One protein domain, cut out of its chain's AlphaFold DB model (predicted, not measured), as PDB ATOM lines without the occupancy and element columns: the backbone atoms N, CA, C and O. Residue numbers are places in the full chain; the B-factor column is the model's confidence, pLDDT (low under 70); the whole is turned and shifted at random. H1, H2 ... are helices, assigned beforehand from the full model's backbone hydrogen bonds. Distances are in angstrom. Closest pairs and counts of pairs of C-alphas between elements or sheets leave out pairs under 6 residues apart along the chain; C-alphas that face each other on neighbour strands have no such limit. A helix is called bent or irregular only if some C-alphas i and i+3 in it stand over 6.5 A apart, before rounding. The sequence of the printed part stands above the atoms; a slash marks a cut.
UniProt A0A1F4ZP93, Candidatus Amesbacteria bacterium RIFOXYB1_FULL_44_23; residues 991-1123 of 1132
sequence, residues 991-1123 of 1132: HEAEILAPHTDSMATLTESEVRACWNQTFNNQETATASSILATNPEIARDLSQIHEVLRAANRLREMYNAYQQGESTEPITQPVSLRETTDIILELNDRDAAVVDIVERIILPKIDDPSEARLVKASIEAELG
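What this domain is: This is residues 991 to 1123 of the 1132 residues of a protein of Candidatus Amesbacteria bacterium RIFOXYB1_FULL_44_23 (UniProt A0A1F4ZP93). One long helix, H4, runs through the middle as a spine; H1, H5 and the helical hairpin of H6 and H7 pack on its middle part, and H2 and H3, crossed, make a small head at the end where H4 begins. From the other end of H4, the long link of residues 1063 to 1075 folds back to H5. The printed part has 133 residues with seven named helices, H1 to H7 in chain order, and no named strand; the class is all helix. The whole is compact, with a radius of gyration of the C-alphas of 16.1 A, yet elongated, spanning 48 by 30 by 23 A.

Where its parts are: Find C-alpha 1035 at (38.181, 34.690, 5.105); from there H4, residues 1035 to 1062, runs 41.1 A to C-alpha 1062 at (25.892, 45.320, -32.615). Before it come H1, residues 991 to 999, 14.2 A long; H2, residues 1008 to 1020, 16.4 A; and H3, residues 1025 to 1033, 12.5 A. After it come H5, residues 1076 to 1088, 18.8 A; H6, residues 1093 to 1104, 17.7 A; and H7, residues 1108 to 1122, 20.9 A, ending at C-alpha 1122 at (31.434, 49.859, -9.320). H1 and H6 are irregular, but only just: C-alphas 995 and 998 are 6.8 A apart, and C-alphas 1100 and 1103 are 6.6 A apart.

How they stand to each other: Begin at H4, the hub, which touches four helices. With H6 and H7 it forms a bundle, three helices that touch one another. Look at Ala 1050 and Ile 1118, the closest C-alphas of H4 and H7, 5.8 A apart; the helices run opposite ways at a steep tilt of 41 degrees. H4 touches H6 the same way at 37 degrees, only just steep, closest at the C-alphas of Gln 1043 and Val 1093, 6.7 A. H6 and H7 are a hairpin at a shallow tilt of 17 degrees, with C-alphas 1102 and 1111 closest at 5.8 A. H4 and H5 are also a hairpin, at 32 degrees, closest at C-alphas 1047 and 1079, 6.9 A. H5 touches H6, closest at C-alphas 1082 and 1097, 6.3 A. H1 touches H4, closest at C-alphas 993 and 1044, 6.5 A; H5, at C-alphas 996 and 1080, 6.1 A; and H2, at C-alphas 994 and 1008, 5.8 A. H2 and H3 touch about perpendicular, at 85 degrees, with C-alphas 1014 and 1027 4.8 A apart. H3 is close to H4 but not clearly touching, and apart from H7. Every O i to N i+4 pair is within hydrogen-bond range in H2, H3, H4, H5 and H7, against 3 of 5 in H1 and 6 of 8 in H6.

The domain as a whole: The two C-alphas farthest apart, those of Ala 1025 and Asp 1107, are 49.4 A apart. The printed part has no cut, and its one long link is H4 to H5. Mean pLDDT of the printed part is 85.4; look to residue 1123 for the one value under 70.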
ATOM      1  N   HIS A 991      29.639  30.422 -13.442       89.31
ATOM      2  CA  HIS A 991      30.436  29.820 -14.516       89.31
ATOM      3  C   HIS A 991      31.728  30.589 -14.812       89.31
ATOM      4  O   HIS A 991      32.792  29.986 -14.814       89.31
ATOM      5  N   GLU A 992      31.678  31.904 -15.023       90.25
ATOM      6  CA  GLU A 992      32.912  32.666 -15.269       90.25
ATOM      7  C   GLU A 992      33.785  32.774 -14.011       90.25
ATOM      8  O   GLU A 992      35.003  32.678 -14.101       90.25
ATOM      9  N   ALA A 993      33.178  32.848 -12.824       89.88
ATOM     10  CA  ALA A 993      33.912  32.842 -11.560       89.88
ATOM     11  C   ALA A 993      34.689  31.530 -11.334       89.88
ATOM     12  O   ALA A 993      35.823  31.556 -10.867       89.88
ATOM     13  N   GLU A 994      34.118  30.386 -11.722       88.88
ATOM     14  CA  GLU A 994      34.788  29.078 -11.694       88.88
ATOM     15  C   GLU A 994      36.018  29.041 -12.620       88.88
ATOM     16  O   GLU A 994      36.979  28.345 -12.305       88.88
ATOM     17  N   ILE A 995      36.004  29.789 -13.733       87.81
ATOM     18  CA  ILE A 995      37.146  29.918 -14.659       87.81
ATOM     19  C   ILE A 995      38.229  30.825 -14.071       87.81
ATOM     20  O   ILE A 995      39.406  30.563 -14.279       87.81
ATOM     21  N   LEU A 996      37.839  31.874 -13.342       89.62
ATOM     22  CA  LEU A 996      38.758  32.862 -12.770       89.62
ATOM     23  C   LEU A 996      39.401  32.396 -11.454       89.62
ATOM     24  O   LEU A 996      40.521  32.791 -11.152       89.62
ATOM     25  N   ALA A 997      38.746  31.517 -10.692       86.31
ATOM     26  CA  ALA A 997      39.237  31.028  -9.399       86.31
ATOM     27  C   ALA A 997      40.651  30.392  -9.404       86.31
ATOM     28  O   ALA A 997      41.392  30.606  -8.450       86.31
ATOM     29  N   PRO A 998      41.098  29.642 -10.433       83.69
ATOM     30  CA  PRO A 998      42.473  29.135 -10.511       83.69
ATOM     31  C   PRO A 998      43.532  30.230 -10.665       83.69
ATOM     32  O   PRO A 998      44.718  29.956 -10.499       83.69
ATOM     33  N   HIS A 999      43.109  31.433 -11.053       85.19
ATOM     34  CA  HIS A 999      43.967  32.594 -11.218       85.19
ATOM     35  C   HIS A 999      44.041  33.444  -9.947       85.19
ATOM     36  O   HIS A 999      44.708  34.466  -9.993       85.19
ATOM     37  N   THR A1000      43.408  33.039  -8.836       84.12
ATOM     38  CA  THR A1000      43.588  33.659  -7.514       84.12
ATOM     39  C   THR A1000      44.375  32.746  -6.579       84.12
ATOM     40  O   THR A1000      44.142  31.535  -6.525       84.12
ATOM     41  N   ASP A1001      45.282  33.324  -5.795       81.25
ATOM     42  CA  ASP A1001      46.151  32.555  -4.894       81.25
ATOM     43  C   ASP A1001      45.352  31.819  -3.805       81.25
ATOM     44  O   ASP A1001      45.651  30.672  -3.462       81.25
ATOM     45  N   SER A1002      44.270  32.435  -3.319       80.50
ATOM     46  CA  SER A1002      43.413  31.877  -2.266       80.50
ATOM     47  C   SER A1002      42.533  30.704  -2.730       80.50
ATOM     48  O   SER A1002      42.155  29.860  -1.911       80.50
ATOM     49  N   MET A1003      42.199  30.620  -4.028       77.62
ATOM     50  CA  MET A1003      41.257  29.629  -4.578       77.62
ATOM     51  C   MET A1003      41.883  28.660  -5.586       77.62
ATOM     52  O   MET A1003      41.200  27.739  -6.040       77.62
ATOM     53  N   ALA A1004      43.183  28.779  -5.880       73.50
ATOM     54  CA  ALA A1004      43.888  27.923  -6.836       73.50
ATOM     55  C   ALA A1004      43.732  26.413  -6.560       73.50
ATOM     56  O   ALA A1004      43.686  25.597  -7.487       73.50
ATOM     57  N   THR A1005      43.625  26.036  -5.283       74.94
ATOM     58  CA  THR A1005      43.518  24.639  -4.834       74.94
ATOM     59  C   THR A1005      42.083  24.108  -4.775       74.94
ATOM     60  O   THR A1005      41.896  22.892  -4.683       74.94
ATOM     61  N   LEU A1006      41.074  24.981  -4.866       76.75
ATOM     62  CA  LEU A1006      39.668  24.598  -4.760       76.75
ATOM     63  C   LEU A1006      39.164  23.915  -6.035       76.75
ATOM     64  O   LEU A1006      39.560  24.226  -7.165       76.75
ATOM     65  N   THR A1007      38.238  22.979  -5.853       78.38
ATOM     66  CA  THR A1007      37.507  22.342  -6.952       78.38
ATOM     67  C   THR A1007      36.379  23.236  -7.472       78.38
ATOM     68  O   THR A1007      35.837  24.070  -6.752       78.38
ATOM     69  N   GLU A1008      35.952  23.014  -8.720       77.38
ATOM     70  CA  GLU A1008      34.817  23.724  -9.341       77.38
ATOM     71  C   GLU A1008      33.545  23.669  -8.487       77.38
ATOM     72  O   GLU A1008      32.838  24.663  -8.342       77.38
ATOM     73  N   SER A1009      33.260  22.509  -7.885       79.94
ATOM     74  CA  SER A1009      32.102  22.318  -7.011       79.94
ATOM     75  C   SER A1009      32.196  23.108  -5.709       79.94
ATOM     76  O   SER A1009      31.174  23.587  -5.222       79.94
ATOM     77  N   GLU A1010      33.397  23.249  -5.149       83.56
ATOM     78  CA  GLU A1010      33.628  24.019  -3.923       83.56
ATOM     79  C   GLU A1010      33.518  25.518  -4.198       83.56
ATOM     80  O   GLU A1010      32.798  26.209  -3.481       83.56
ATOM     81  N   VAL A1011      34.126  26.003  -5.287       84.94
ATOM     82  CA  VAL A1011      33.990  27.400  -5.734       84.94
ATOM     83  C   VAL A1011      32.523  27.737  -6.000       84.94
ATOM     84  O   VAL A1011      32.022  28.751  -5.516       84.94
ATOM     85  N   ARG A1012      31.794  26.856  -6.698       87.19
ATOM     86  CA  ARG A1012      30.352  27.001  -6.944       87.19
ATOM     87  C   ARG A1012      29.545  27.071  -5.650       87.19
ATOM     88  O   ARG A1012      28.636  27.890  -5.546       87.19
ATOM     89  N   ALA A1013      29.858  26.222  -4.672       85.94
ATOM     90  CA  ALA A1013      29.183  26.226  -3.378       85.94
ATOM     91  C   ALA A1013      29.436  27.541  -2.621       85.94
ATOM     92  O   ALA A1013      28.482  28.160  -2.150       85.94
ATOM     93  N   CYS A1014      30.686  28.015  -2.577       86.31
ATOM     94  CA  CYS A1014      31.031  29.297  -1.961       86.31
ATOM     95  C   CYS A1014      30.354  30.479  -2.673       86.31
ATOM     96  O   CYS A1014      29.773  31.336  -2.015       86.31
ATOM     97  N   TRP A1015      30.346  30.500  -4.009       89.12
ATOM     98  CA  TRP A1015      29.651  31.524  -4.797       89.12
ATOM     99  C   TRP A1015      28.148  31.567  -4.494       89.12
ATOM    100  O   TRP A1015      27.572  32.630  -4.255       89.12
ATOM    101  N   ASN A1016      27.507  30.398  -4.466       87.75
ATOM    102  CA  ASN A1016      26.077  30.279  -4.209       87.75
ATOM    103  C   ASN A1016      25.695  30.690  -2.781       87.75
ATOM    104  O   ASN A1016      24.636  31.288  -2.584       87.75
ATOM    105  N   GLN A1017      26.555  30.422  -1.800       87.75
ATOM    106  CA  GLN A1017      26.352  30.892  -0.434       87.75
ATOM    107  C   GLN A1017      26.473  32.417  -0.340       87.75
ATOM    108  O   GLN A1017      25.611  33.051   0.261       87.75
ATOM    109  N   THR A1018      27.497  33.005  -0.966       85.50
ATOM    110  CA  THR A1018      27.785  34.443  -0.857       85.50
ATOM    111  C   THR A1018      26.789  35.314  -1.628       85.50
ATOM    112  O   THR A1018      26.371  36.350  -1.117       85.50
ATOM    113  N   PHE A1019      26.384  34.911  -2.839       87.25
ATOM    114  CA  PHE A1019      25.584  35.769  -3.728       87.25
ATOM    115  C   PHE A1019      24.171  35.254  -4.018       87.25
ATOM    116  O   PHE A1019      23.295  36.050  -4.355       87.25
ATOM    117  N   ASN A1020      23.920  33.948  -3.865       85.94
ATOM    118  CA  ASN A1020      22.620  33.334  -4.174       85.94
ATOM    119  C   ASN A1020      21.837  32.884  -2.927       85.94
ATOM    120  O   ASN A1020      20.764  32.297  -3.074       85.94
ATOM    121  N   ASN A1021      22.335  33.167  -1.715       81.94
ATOM    122  CA  ASN A1021      21.732  32.776  -0.432       81.94
ATOM    123  C   ASN A1021      21.430  31.266  -0.322       81.94
ATOM    124  O   ASN A1021      20.434  30.863   0.282       81.94
ATOM    125  N   GLN A1022      22.267  30.420  -0.926       82.19
ATOM    126  CA  GLN A1022      22.153  28.962  -0.844       82.19
ATOM    127  C   GLN A1022      23.250  28.405   0.062       82.19
ATOM    128  O   GLN A1022      24.381  28.179  -0.367       82.19
ATOM    129  N   GLU A1023      22.915  28.172   1.327       75.44
ATOM    130  CA  GLU A1023      23.871  27.645   2.295       75.44
ATOM    131  C   GLU A1023      24.161  26.160   2.056       75.44
ATOM    132  O   GLU A1023      23.262  25.326   1.931       75.44
ATOM    133  N   THR A1024      25.446  25.821   2.034       79.75
ATOM    134  CA  THR A1024      25.921  24.436   1.994       79.75
ATOM    135  C   THR A1024      26.955  24.230   3.090       79.75
ATOM    136  O   THR A1024      27.824  25.071   3.293       79.75
ATOM    137  N   ALA A1025      26.900  23.089   3.787       75.31
ATOM    138  CA  ALA A1025      27.817  22.794   4.896       75.31
ATOM    139  C   ALA A1025      29.301  22.880   4.483       75.31
ATOM    140  O   ALA A1025      30.133  23.356   5.254       75.31
ATOM    141  N   THR A1026      29.618  22.478   3.247       75.06
ATOM    142  CA  THR A1026      30.958  22.567   2.652       75.06
ATOM    143  C   THR A1026      31.430  24.014   2.513       75.06
ATOM    144  O   THR A1026      32.533  24.343   2.938       75.06
ATOM    145  N   ALA A1027      30.584  24.894   1.974       76.88
ATOM    146  CA  ALA A1027      30.923  26.295   1.757       76.88
ATOM    147  C   ALA A1027      31.064  27.059   3.083       76.88
ATOM    148  O   ALA A1027      32.043  27.780   3.264       76.88
ATOM    149  N   SER A1028      30.194  26.800   4.068       79.44
ATOM    150  CA  SER A1028      30.312  27.394   5.406       79.44
ATOM    151  C   SER A1028      31.618  27.009   6.105       79.44
ATOM    152  O   SER A1028      32.222  27.845   6.768       79.44
ATOM    153  N   SER A1029      32.083  25.767   5.936       81.19
ATOM    154  CA  SER A1029      33.376  25.331   6.479       81.19
ATOM    155  C   SER A1029      34.552  26.029   5.792       81.19
ATOM    156  O   SER A1029      35.488  26.451   6.467       81.19
ATOM    157  N   ILE A1030      34.519  26.149   4.461       80.69
ATOM    158  CA  ILE A1030      35.605  26.750   3.674       80.69
ATOM    159  C   ILE A1030      35.712  28.251   3.968       80.69
ATOM    160  O   ILE A1030      36.792  28.731   4.310       80.69
ATOM    161  N   LEU A1031      34.590  28.972   3.920       81.81
ATOM    162  CA  LEU A1031      34.538  30.416   4.168       81.81
ATOM    163  C   LEU A1031      34.884  30.775   5.623       81.81
ATOM    164  O   LEU A1031      35.478  31.821   5.866       81.81
ATOM    165  N   ALA A1032      34.554  29.910   6.591       78.50
ATOM    166  CA  ALA A1032      34.952  30.108   7.986       78.50
ATOM    167  C   ALA A1032      36.452  29.866   8.223       78.50
ATOM    168  O   ALA A1032      37.029  30.471   9.123       78.50
ATOM    169  N   THR A1033      37.074  28.980   7.438       79.00
ATOM    170  CA  THR A1033      38.501  28.647   7.576       79.00
ATOM    171  C   THR A1033      39.385  29.699   6.909       79.00
ATOM    172  O   THR A1033      40.409  30.069   7.474       79.00
ATOM    173  N   ASN A1034      38.971  30.219   5.747       80.19
ATOM    174  CA  ASN A1034      39.752  31.151   4.934       80.19
ATOM    175  C   ASN A1034      38.911  32.393   4.567       80.19
ATOM    176  O   ASN A1034      38.221  32.384   3.542       80.19
ATOM    177  N   PRO A1035      38.966  33.479   5.362       81.62
ATOM    178  CA  PRO A1035      38.181  34.690   5.105       81.62
ATOM    179  C   PRO A1035      38.604  35.433   3.826       81.62
ATOM    180  O   PRO A1035      37.799  36.169   3.256       81.62
ATOM    181  N   GLU A1036      39.831  35.220   3.342       82.31
ATOM    182  CA  GLU A1036      40.346  35.802   2.092       82.31
ATOM    183  C   GLU A1036      39.551  35.338   0.863       82.31
ATOM    184  O   GLU A1036      39.253  36.142  -0.013       82.31
ATOM    185  N   ILE A1037      39.059  34.093   0.857       84.69
ATOM    186  CA  ILE A1037      38.217  33.564  -0.230       84.69
ATOM    187  C   ILE A1037      36.944  34.407  -0.398       84.69
ATOM    188  O   ILE A1037      36.496  34.649  -1.515       84.69
ATOM    189  N   ALA A1038      36.346  34.878   0.702       84.44
ATOM    190  CA  ALA A1038      35.151  35.714   0.637       84.44
ATOM    191  C   ALA A1038      35.448  37.096   0.026       84.44
ATOM    192  O   ALA A1038      34.620  37.623  -0.722       84.44
ATOM    193  N   ARG A1039      36.627  37.665   0.319       85.50
ATOM    194  CA  ARG A1039      37.101  38.922  -0.277       85.50
ATOM    195  C   ARG A1039      37.312  38.752  -1.782       85.50
ATOM    196  O   ARG A1039      36.750  39.530  -2.551       85.50
ATOM    197  N   ASP A1040      38.027  37.711  -2.193       87.06
ATOM    198  CA  ASP A1040      38.366  37.482  -3.602       87.06
ATOM    199  C   ASP A1040      37.125  37.134  -4.433       87.06
ATOM    200  O   ASP A1040      36.961  37.623  -5.548       87.06
ATOM    201  N   LEU A1041      36.171  36.376  -3.875       89.06
ATOM    202  CA  LEU A1041      34.868  36.151  -4.512       89.06
ATOM    203  C   LEU A1041      34.089  37.460  -4.710       89.06
ATOM    204  O   LEU A1041      33.424  37.621  -5.735       89.06
ATOM    205  N   SER A1042      34.177  38.401  -3.762       88.94
ATOM    206  CA  SER A1042      33.581  39.738  -3.906       88.94
ATOM    207  C   SER A1042      34.242  40.538  -5.023       88.94
ATOM    208  O   SER A1042      33.533  41.141  -5.829       88.94
ATOM    209  N   GLN A1043      35.571  40.501  -5.120       89.62
ATOM    210  CA  GLN A1043      36.310  41.166  -6.196       89.62
ATOM    211  C   GLN A1043      35.984  40.558  -7.565       89.62
ATOM    212  O   GLN A1043      35.657  41.297  -8.492       89.62
ATOM    213  N   ILE A1044      35.969  39.223  -7.691       91.56
ATOM    214  CA  ILE A1044      35.549  38.535  -8.925       91.56
ATOM    215  C   ILE A1044      34.135  38.966  -9.319       91.56
ATOM    216  O   ILE A1044      33.880  39.278 -10.479       91.56
ATOM    217  N   HIS A1045      33.206  39.019  -8.369       92.06
ATOM    218  CA  HIS A1045      31.835  39.432  -8.643       92.06
ATOM    219  C   HIS A1045      31.718  40.888  -9.125       92.06
ATOM    220  O   HIS A1045      30.922  41.167 -10.021       92.06
ATOM    221  N   GLU A1046      32.524  41.805  -8.587       90.62
ATOM    222  CA  GLU A1046      32.615  43.184  -9.080       90.62
ATOM    223  C   GLU A1046      33.156  43.238 -10.516       90.62
ATOM    224  O   GLU A1046      32.526  43.841 -11.389       90.62
ATOM    225  N   VAL A1047      34.254  42.532 -10.798       92.12
ATOM    226  CA  VAL A1047      34.828  42.438 -12.153       92.12
ATOM    227  C   VAL A1047      33.800  41.897 -13.148       92.12
ATOM    228  O   VAL A1047      33.601  42.480 -14.215       92.12
ATOM    229  N   LEU A1048      33.096  40.820 -12.789       92.62
ATOM    230  CA  LEU A1048      32.085  40.205 -13.648       92.62
ATOM    231  C   LEU A1048      30.879  41.115 -13.885       92.62
ATOM    232  O   LEU A1048      30.352  41.129 -14.997       92.62
ATOM    233  N   ARG A1049      30.465  41.916 -12.896       91.69
ATOM    234  CA  ARG A1049      29.389  42.898 -13.080       91.69
ATOM    235  C   ARG A1049      29.772  43.954 -14.115       91.69
ATOM    236  O   ARG A1049      28.999  44.201 -15.040       91.69
ATOM    237  N   ALA A1050      30.965  44.536 -13.993       90.69
ATOM    238  CA  ALA A1050      31.450  45.524 -14.955       90.69
ATOM    239  C   ALA A1050      31.626  44.915 -16.355       90.69
ATOM    240  O   ALA A1050      31.153  45.483 -17.341       90.69
ATOM    241  N   ALA A1051      32.232  43.728 -16.450       91.81
ATOM    242  CA  ALA A1051      32.415  43.032 -17.719       91.81
ATOM    243  C   ALA A1051      31.074  42.684 -18.386       91.81
ATOM    244  O   ALA A1051      30.903  42.930 -19.580       91.81
ATOM    245  N   ASN A1052      30.099  42.161 -17.631       92.12
ATOM    246  CA  ASN A1052      28.772  41.839 -18.157       92.12
ATOM    247  C   ASN A1052      28.052  43.091 -18.671       92.12
ATOM    248  O   ASN A1052      27.527  43.073 -19.784       92.12
ATOM    249  N   ARG A1053      28.112  44.205 -17.929       90.31
ATOM    250  CA  ARG A1053      27.516  45.475 -18.358       90.31
ATOM    251  C   ARG A1053      28.097  45.967 -19.685       90.31
ATOM    252  O   ARG A1053      27.350  46.341 -20.587       90.31
ATOM    253  N   LEU A1054      29.420  45.929 -19.833       89.94
ATOM    254  CA  LEU A1054      30.084  46.335 -21.074       89.94
ATOM    255  C   LEU A1054      29.748  45.394 -22.242       89.94
ATOM    256  O   LEU A1054      29.523  45.853 -23.362       89.94
ATOM    257  N   ARG A1055      29.630  44.082 -21.988       90.12
ATOM    258  CA  ARG A1055      29.181  43.099 -22.991       90.12
ATOM    259  C   ARG A1055      27.732  43.335 -23.429       90.12
ATOM    260  O   ARG A1055      27.432  43.182 -24.612       90.12
ATOM    261  N   GLU A1056      26.833  43.716 -22.524       89.50
ATOM    262  CA  GLU A1056      25.450  44.090 -22.862       89.50
ATOM    263  C   GLU A1056      25.400  45.315 -23.768       89.50
ATOM    264  O   GLU A1056      24.709  45.299 -24.785       89.50
ATOM    265  N   MET A1057      26.160  46.356 -23.428       88.00
ATOM    266  CA  MET A1057      26.223  47.576 -24.230       88.00
ATOM    267  C   MET A1057      26.819  47.307 -25.622       88.00
ATOM    268  O   MET A1057      26.264  47.768 -26.620       88.00
ATOM    269  N   TYR A1058      27.866  46.475 -25.716       87.81
ATOM    270  CA  TYR A1058      28.391  45.980 -26.996       87.81
ATOM    271  C   TYR A1058      27.322  45.232 -27.805       87.81
ATOM    272  O   TYR A1058      27.115  45.518 -28.983       87.81
ATOM    273  N   ASN A1059      26.605  44.293 -27.182       85.56
ATOM    274  CA  ASN A1059      25.560  43.526 -27.859       85.56
ATOM    275  C   ASN A1059      24.417  44.423 -28.357       85.56
ATOM    276  O   ASN A1059      23.946  44.225 -29.477       85.56
ATOM    277  N   ALA A1060      24.007  45.417 -27.563       86.31
ATOM    278  CA  ALA A1060      22.984  46.390 -27.941       86.31
ATOM    279  C   ALA A1060      23.432  47.247 -29.136       86.31
ATOM    280  O   ALA A1060      22.644  47.496 -30.050       86.31
ATOM    281  N   TYR A1061      24.704  47.651 -29.181       85.12
ATOM    282  CA  TYR A1061      25.267  48.369 -30.325       85.12
ATOM    283  C   TYR A1061      25.317  47.496 -31.589       85.12
ATOM    284  O   TYR A1061      24.843  47.904 -32.648       85.12
ATOM    285  N   GLN A1062      25.806  46.254 -31.482       79.25
ATOM    286  CA  GLN A1062      25.892  45.320 -32.615       79.25
ATOM    287  C   GLN A1062      24.521  44.948 -33.198       79.25
ATOM    288  O   GLN A1062      24.402  44.704 -34.399       79.25
ATOM    289  N   GLN A1063      23.480  44.899 -32.364       81.94
ATOM    290  CA  GLN A1063      22.106  44.624 -32.798       81.94
ATOM    291  C   GLN A1063      21.375  45.874 -33.319       81.94
ATOM    292  O   GLN A1063      20.263  45.758 -33.832       81.94
ATOM    293  N   GLY A1064      21.998  47.058 -33.236       80.50
ATOM    294  CA  GLY A1064      21.392  48.332 -33.626       80.50
ATOM    295  C   GLY A1064      20.329  48.842 -32.647       80.50
ATOM    296  O   GLY A1064      19.558  49.733 -32.992       80.50
ATOM    297  N   GLU A1065      20.273  48.277 -31.439       83.44
ATOM    298  CA  GLU A1065      19.368  48.688 -30.358       83.44
ATOM    299  C   GLU A1065      19.887  49.932 -29.618       83.44
ATOM    300  O   GLU A1065      19.101  50.668 -29.020       83.44
ATOM    301  N   SER A1066      21.197  50.191 -29.686       84.19
ATOM    302  CA  SER A1066      21.854  51.385 -29.147       84.19
ATOM    303  C   SER A1066      22.648  52.125 -30.226       84.19
ATOM    304  O   SER A1066      23.242  51.512 -31.112       84.19
ATOM    305  N   THR A1067      22.690  53.456 -30.131       80.00
ATOM    306  CA  THR A1067      23.544  54.322 -30.962       80.00
ATOM    307  C   THR A1067      24.904  54.611 -30.322       80.00
ATOM    308  O   THR A1067      25.730  55.285 -30.933       80.00
ATOM    309  N   GLU A1068      25.121  54.162 -29.086       80.25
ATOM    310  CA  GLU A1068      26.371  54.360 -28.350       80.25
ATOM    311  C   GLU A1068      27.462  53.440 -28.914       80.25
ATOM    312  O   GLU A1068      27.273  52.223 -28.897       80.25
ATOM    313  N   PRO A1069      28.583  53.981 -29.426       76.62
ATOM    314  CA  PRO A1069      29.600  53.170 -30.076       76.62
ATOM    315  C   PRO A1069      30.373  52.369 -29.032       76.62
ATOM    316  O   PRO A1069      31.174  52.931 -28.294       76.62
ATOM    317  N   ILE A1070      30.133  51.057 -28.988       82.44
ATOM    318  CA  ILE A1070      31.028  50.101 -28.332       82.44
ATOM    319  C   ILE A1070      31.465  49.083 -29.371       82.44
ATOM    320  O   ILE A1070      30.682  48.254 -29.843       82.44
ATOM    321  N   THR A1071      32.727  49.177 -29.760       75.94
ATOM    322  CA  THR A1071      33.275  48.465 -30.910       75.94
ATOM    323  C   THR A1071      33.742  47.058 -30.558       75.94
ATOM    324  O   THR A1071      33.700  46.179 -31.424       75.94
ATOM    325  N   GLN A1072      34.124  46.818 -29.299       78.00
ATOM    326  CA  GLN A1072      34.644  45.533 -28.829       78.00
ATOM    327  C   GLN A1072      34.049  45.124 -27.467       78.00
ATOM    328  O   GLN A1072      33.846  45.976 -26.602       78.00
ATOM    329  N   PRO A1073      33.763  43.826 -27.251       85.50
ATOM    330  CA  PRO A1073      33.334  43.320 -25.954       85.50
ATOM    331  C   PRO A1073      34.528  43.065 -25.032       85.50
ATOM    332  O   PRO A1073      35.601  42.688 -25.496       85.50
ATOM    333  N   VAL A1074      34.293  43.128 -23.719       89.62
ATOM    334  CA  VAL A1074      35.268  42.659 -22.723       89.62
ATOM    335  C   VAL A1074      35.386  41.137 -22.791       89.62
ATOM    336  O   VAL A1074      34.407  40.414 -22.591       89.62
ATOM    337  N   SER A1075      36.589  40.650 -23.060       91.25
ATOM    338  CA  SER A1075      36.907  39.236 -23.255       91.25
ATOM    339  C   SER A1075      37.154  38.474 -21.944       91.25
ATOM    340  O   SER A1075      37.354  39.078 -20.892       91.25
ATOM    341  N   LEU A1076      37.185  37.130 -21.993       90.56
ATOM    342  CA  LEU A1076      37.599  36.315 -20.834       90.56
ATOM    343  C   LEU A1076      39.086  36.487 -20.511       90.56
ATOM    344  O   LEU A1076      39.506  36.328 -19.368       90.56
ATOM    345  N   ARG A1077      39.896  36.805 -21.528       89.94
ATOM    346  CA  ARG A1077      41.317  37.109 -21.341       89.94
ATOM    347  C   ARG A1077      41.477  38.357 -20.483       89.94
ATOM    348  O   ARG A1077      42.236  38.338 -19.532       89.94
ATOM    349  N   GLU A1078      40.687  39.389 -20.760       91.62
ATOM    350  CA  GLU A1078      40.700  40.631 -19.984       91.62
ATOM    351  C   GLU A1078      40.219  40.451 -18.555       91.62
ATOM    352  O   GLU A1078      40.847  40.984 -17.647       91.62
ATOM    353  N   THR A1079      39.149  39.683 -18.330       92.75
ATOM    354  CA  THR A1079      38.724  39.379 -16.957       92.75
ATOM    355  C   THR A1079      39.781  38.563 -16.216       92.75
ATOM    356  O   THR A1079      40.010  38.816 -15.040       92.75
ATOM    357  N   THR A1080      40.504  37.673 -16.902       91.62
ATOM    358  CA  THR A1080      41.650  36.949 -16.325       91.62
ATOM    359  C   THR A1080      42.814  37.886 -15.987       91.62
ATOM    360  O   THR A1080      43.336  37.814 -14.878       91.62
ATOM    361  N   ASP A1081      43.186  38.793 -16.895       91.31
ATOM    362  CA  ASP A1081      44.256  39.776 -16.684       91.31
ATOM    363  C   ASP A1081      43.938  40.702 -15.494       91.31
ATOM    364  O   ASP A1081      44.815  40.995 -14.683       91.31
ATOM    365  N   ILE A1082      42.670  41.112 -15.346       91.88
ATOM    366  CA  ILE A1082      42.198  41.925 -14.214       91.88
ATOM    367  C   ILE A1082      42.377  41.181 -12.889       91.88
ATOM    368  O   ILE A1082      42.840  41.777 -11.919       91.88
ATOM    369  N   ILE A1083      42.026  39.894 -12.836       90.88
ATOM    370  CA  ILE A1083      42.173  39.084 -11.620       90.88
ATOM    371  C   ILE A1083      43.646  38.857 -11.272       90.88
ATOM    372  O   ILE A1083      44.021  39.005 -10.114       90.88
ATOM    373  N   LEU A1084      44.491  38.563 -12.262       89.88
ATOM    374  CA  LEU A1084      45.930  38.421 -12.037       89.88
ATOM    375  C   LEU A1084      46.532  39.713 -11.470       89.88
ATOM    376  O   LEU A1084      47.286  39.669 -10.504       89.88
ATOM    377  N   GLU A1085      46.147  40.873 -12.007       89.88
ATOM    378  CA  GLU A1085      46.674  42.147 -11.519       89.88
ATOM    379  C   GLU A1085      46.088  42.574 -10.158       89.88
ATOM    380  O   GLU A1085      46.731  43.337  -9.435       89.88
ATOM    381  N   LEU A1086      44.898  42.079  -9.790       88.12
ATOM    382  CA  LEU A1086      44.317  42.234  -8.448       88.12
ATOM    383  C   LEU A1086      45.065  41.421  -7.383       88.12
ATOM    384  O   LEU A1086      45.118  41.868  -6.240       88.12
ATOM    385  N   ASN A1087      45.657  40.274  -7.734       85.44
ATOM    386  CA  ASN A1087      46.488  39.517  -6.788       85.44
ATOM    387  C   ASN A1087      47.801  40.251  -6.484       85.44
ATOM    388  O   ASN A1087      48.236  40.297  -5.336       85.44
ATOM    389  N   ASP A1088      48.419  40.847  -7.508       84.19
ATOM    390  CA  ASP A1088      49.731  41.490  -7.381       84.19
ATOM    391  C   ASP A1088      49.656  42.892  -6.751       84.19
ATOM    392  O   ASP A1088      50.647  43.397  -6.214       84.19
ATOM    393  N   ARG A1089      48.501  43.566  -6.840       80.62
ATOM    394  CA  ARG A1089      48.334  44.956  -6.395       80.62
ATOM    395  C   ARG A1089      47.151  45.117  -5.450       80.62
ATOM    396  O   ARG A1089      46.009  44.868  -5.821       80.62
ATOM    397  N   ASP A1090      47.398  45.719  -4.289       76.75
ATOM    398  CA  ASP A1090      46.332  46.167  -3.383       76.75
ATOM    399  C   ASP A1090      45.733  47.498  -3.885       76.75
ATOM    400  O   ASP A1090      46.070  48.587  -3.415       76.75
ATOM    401  N   ALA A1091      44.891  47.419  -4.921       79.25
ATOM    402  CA  ALA A1091      44.164  48.550  -5.501       79.25
ATOM    403  C   ALA A1091      42.660  48.254  -5.613       79.25
ATOM    404  O   ALA A1091      42.223  47.104  -5.556       79.25
ATOM    405  N   ALA A1092      41.845  49.302  -5.764       84.81
ATOM    406  CA  ALA A1092      40.408  49.137  -5.955       84.81
ATOM    407  C   ALA A1092      40.112  48.477  -7.313       84.81
ATOM    408  O   ALA A1092      40.774  48.766  -8.310       84.81
ATOM    409  N   VAL A1093      39.067  47.642  -7.370       87.12
ATOM    410  CA  VAL A1093      38.668  46.930  -8.599       87.12
ATOM    411  C   VAL A1093      38.426  47.906  -9.755       87.12
ATOM    412  O   VAL A1093      38.859  47.647 -10.874       87.12
ATOM    413  N   VAL A1094      37.816  49.064  -9.477       88.25
ATOM    414  CA  VAL A1094      37.564  50.132 -10.463       88.25
ATOM    415  C   VAL A1094      38.846  50.574 -11.163       88.25
ATOM    416  O   VAL A1094      38.891  50.605 -12.391       88.25
ATOM    417  N   ASP A1095      39.899  50.852 -10.394       87.25
ATOM    418  CA  ASP A1095      41.159  51.381 -10.919       87.25
ATOM    419  C   ASP A1095      41.857  50.363 -11.830       87.25
ATOM    420  O   ASP A1095      42.437  50.724 -12.856       87.25
ATOM    421  N   ILE A1096      41.784  49.075 -11.478       89.19
ATOM    422  CA  ILE A1096      42.388  47.990 -12.264       89.19
ATOM    423  C   ILE A1096      41.601  47.738 -13.553       89.19
ATOM    424  O   ILE A1096      42.197  47.630 -14.627       89.19
ATOM    425  N   VAL A1097      40.268  47.697 -13.468       88.12
ATOM    426  CA  VAL A1097      39.391  47.534 -14.638       88.12
ATOM    427  C   VAL A1097      39.603  48.688 -15.624       88.12
ATOM    428  O   VAL A1097      39.779  48.450 -16.820       88.12
ATOM    429  N   GLU A1098      39.665  49.933 -15.139       89.62
ATOM    430  CA  GLU A1098      39.964  51.099 -15.975       89.62
ATOM    431  C   GLU A1098      41.351  51.014 -16.618       89.62
ATOM    432  O   GLU A1098      41.490  51.274 -17.815       89.62
ATOM    433  N   ARG A1099      42.374  50.614 -15.851       88.81
ATOM    434  CA  ARG A1099      43.750  50.493 -16.349       88.81
ATOM    435  C   ARG A1099      43.881  49.478 -17.482       88.81
ATOM    436  O   ARG A1099      44.667  49.715 -18.392       88.81
ATOM    437  N   ILE A1100      43.155  48.363 -17.436       89.19
ATOM    438  CA  ILE A1100      43.278  47.298 -18.446       89.19
ATOM    439  C   ILE A1100      42.403  47.570 -19.674       89.19
ATOM    440  O   ILE A1100      42.825  47.285 -20.797       89.19
ATOM    441  N   ILE A1101      41.191  48.098 -19.478       89.50
ATOM    442  CA  ILE A1101      40.206  48.243 -20.558       89.50
ATOM    443  C   ILE A1101      40.390  49.560 -21.321       89.50
ATOM    444  O   ILE A1101      40.399  49.551 -22.550       89.50
ATOM    445  N   LEU A1102      40.554  50.696 -20.632       88.69
ATOM    446  CA  LEU A1102      40.537  52.012 -21.286       88.69
ATOM    447  C   LEU A1102      41.668  52.230 -22.307       88.69
ATOM    448  O   LEU A1102      41.378  52.799 -23.358       88.69
ATOM    449  N   PRO A1103      42.923  51.781 -22.083       89.75
ATOM    450  CA  PRO A1103      44.002  51.995 -23.054       89.75
ATOM    451  C   PRO A1103      43.819  51.266 -24.387       89.75
ATOM    452  O   PRO A1103      44.535  51.566 -25.336       89.75
ATOM    453  N   LYS A1104      42.903  50.293 -24.458       84.94
ATOM    454  CA  LYS A1104      42.622  49.508 -25.671       84.94
ATOM    455  C   LYS A1104      41.595  50.170 -26.588       84.94
ATOM    456  O   LYS A1104      41.327  49.658 -27.670       84.94
ATOM    457  N   ILE A1105      40.997  51.272 -26.141       86.00
ATOM    458  CA  ILE A1105      39.960  51.990 -26.868       86.00
ATOM    459  C   ILE A1105      40.597  53.205 -27.541       86.00
ATOM    460  O   ILE A1105      40.985  54.164 -26.873       86.00
ATOM    461  N   ASP A1106      40.676  53.170 -28.871       83.94
ATOM    462  CA  ASP A1106      41.274  54.253 -29.656       83.94
ATOM    463  C   ASP A1106      40.396  55.518 -29.688       83.94
ATOM    464  O   ASP A1106      40.919  56.632 -29.757       83.94
ATOM    465  N   ASP A1107      39.062  55.376 -29.641       87.19
ATOM    466  CA  ASP A1107      38.135  56.512 -29.669       87.19
ATOM    467  C   ASP A1107      37.963  57.145 -28.270       87.19
ATOM    468  O   ASP A1107      37.408  56.518 -27.359       87.19
ATOM    469  N   PRO A1108      38.334  58.429 -28.078       85.50
ATOM    470  CA  PRO A1108      38.145  59.117 -26.804       85.50
ATOM    471  C   PRO A1108      36.680  59.221 -26.357       85.50
ATOM    472  O   PRO A1108      36.422  59.414 -25.166       85.50
ATOM    473  N   SER A1109      35.719  59.168 -27.286       85.12
ATOM    474  CA  SER A1109      34.292  59.245 -26.957       85.12
ATOM    475  C   SER A1109      33.773  57.930 -26.368       85.12
ATOM    476  O   SER A1109      33.157  57.946 -25.299       85.12
ATOM    477  N   GLU A1110      34.137  56.804 -26.988       87.19
ATOM    478  CA  GLU A1110      33.916  55.447 -26.484       87.19
ATOM    479  C   GLU A1110      34.604  55.249 -25.126       87.19
ATOM    480  O   GLU A1110      33.967  54.810 -24.170       87.19
ATOM    481  N   ALA A1111      35.860  55.686 -24.977       87.88
ATOM    482  CA  ALA A1111      36.604  55.544 -23.723       87.88
ATOM    483  C   ALA A1111      35.927  56.269 -22.543       87.88
ATOM    484  O   ALA A1111      35.872  55.742 -21.431       87.88
ATOM    485  N   ARG A1112      35.360  57.465 -22.767       88.25
ATOM    486  CA  ARG A1112      34.603  58.196 -21.730       88.25
ATOM    487  C   ARG A1112      33.317  57.481 -21.340       88.25
ATOM    488  O   ARG A1112      32.952  57.494 -20.168       88.25
ATOM    489  N   LEU A1113      32.629  56.893 -22.313       88.12
ATOM    490  CA  LEU A1113      31.386  56.161 -22.099       88.12
ATOM    491  C   LEU A1113      31.629  54.859 -21.328       88.12
ATOM    492  O   LEU A1113      30.918  54.575 -20.362       88.12
ATOM    493  N   VAL A1114      32.677  54.119 -21.694       88.75
ATOM    494  CA  VAL A1114      33.123  52.918 -20.977       88.75
ATOM    495  C   VAL A1114      33.537  53.270 -19.550       88.75
ATOM    496  O   VAL A1114      33.035  52.654 -18.612       88.75
ATOM    497  N   LYS A1115      34.347  54.319 -19.364       90.00
ATOM    498  CA  LYS A1115      34.743  54.807 -18.035       90.00
ATOM    499  C   LYS A1115      33.532  55.162 -17.164       90.00
ATOM    500  O   LYS A1115      33.395  54.637 -16.065       90.00
ATOM    501  N   ALA A1116      32.612  55.987 -17.671       88.19
ATOM    502  CA  ALA A1116      31.409  56.378 -16.933       88.19
ATOM    503  C   ALA A1116      30.521  55.175 -16.567       88.19
ATOM    504  O   ALA A1116      29.881  55.176 -15.517       88.19
ATOM    505  N   SER A1117      30.487  54.146 -17.419       87.75
ATOM    506  CA  SER A1117      29.729  52.916 -17.167       87.75
ATOM    507  C   SER A1117      30.374  52.059 -16.076       87.75
ATOM    508  O   SER A1117      29.667  51.566 -15.200       87.75
ATOM    509  N   ILE A1118      31.705  51.932 -16.078       88.38
ATOM    510  CA  ILE A1118      32.460  51.233 -15.026       88.38
ATOM    511  C   ILE A1118      32.278  51.949 -13.678       88.38
ATOM    512  O   ILE A1118      31.920  51.312 -12.687       88.38
ATOM    513  N   GLU A1119      32.446  53.275 -13.644       87.94
ATOM    514  CA  GLU A1119      32.249  54.088 -12.436       87.94
ATOM    515  C   GLU A1119      30.800  54.026 -11.921       87.94
ATOM    516  O   GLU A1119      30.573  54.037 -10.712       87.94
ATOM    517  N   ALA A1120      29.803  53.944 -12.806       86.94
ATOM    518  CA  ALA A1120      28.400  53.830 -12.408       86.94
ATOM    519  C   ALA A1120      28.066  52.472 -11.763       86.94
ATOM    520  O   ALA A1120      27.257  52.428 -10.833       86.94
ATOM    521  N   GLU A1121      28.677  51.385 -12.240       85.44
ATOM    522  CA  GLU A1121      28.443  50.028 -11.726       85.44
ATOM    523  C   GLU A1121      29.243  49.715 -10.456       85.44
ATOM    524  O   GLU A1121      28.742  49.025  -9.559       85.44
ATOM    525  N   LEU A1122      30.481  50.209 -10.376       82.69
ATOM    526  CA  LEU A1122      31.434  49.859  -9.320       82.69
ATOM    527  C   LEU A1122      31.760  51.003  -8.352       82.69
ATOM    528  O   LEU A1122      32.333  50.768  -7.290       82.69
ATOM    529  N   GLY A1123      31.411  52.244  -8.687       67.75
ATOM    530  CA  GLY A1123      31.686  53.399  -7.839       67.75
ATOM    531  C   GLY A1123      30.896  53.383  -6.522       67.75
ATOM    532  O   GLY A1123      29.858  52.721  -6.398       67.75
TER     533      GLY A1123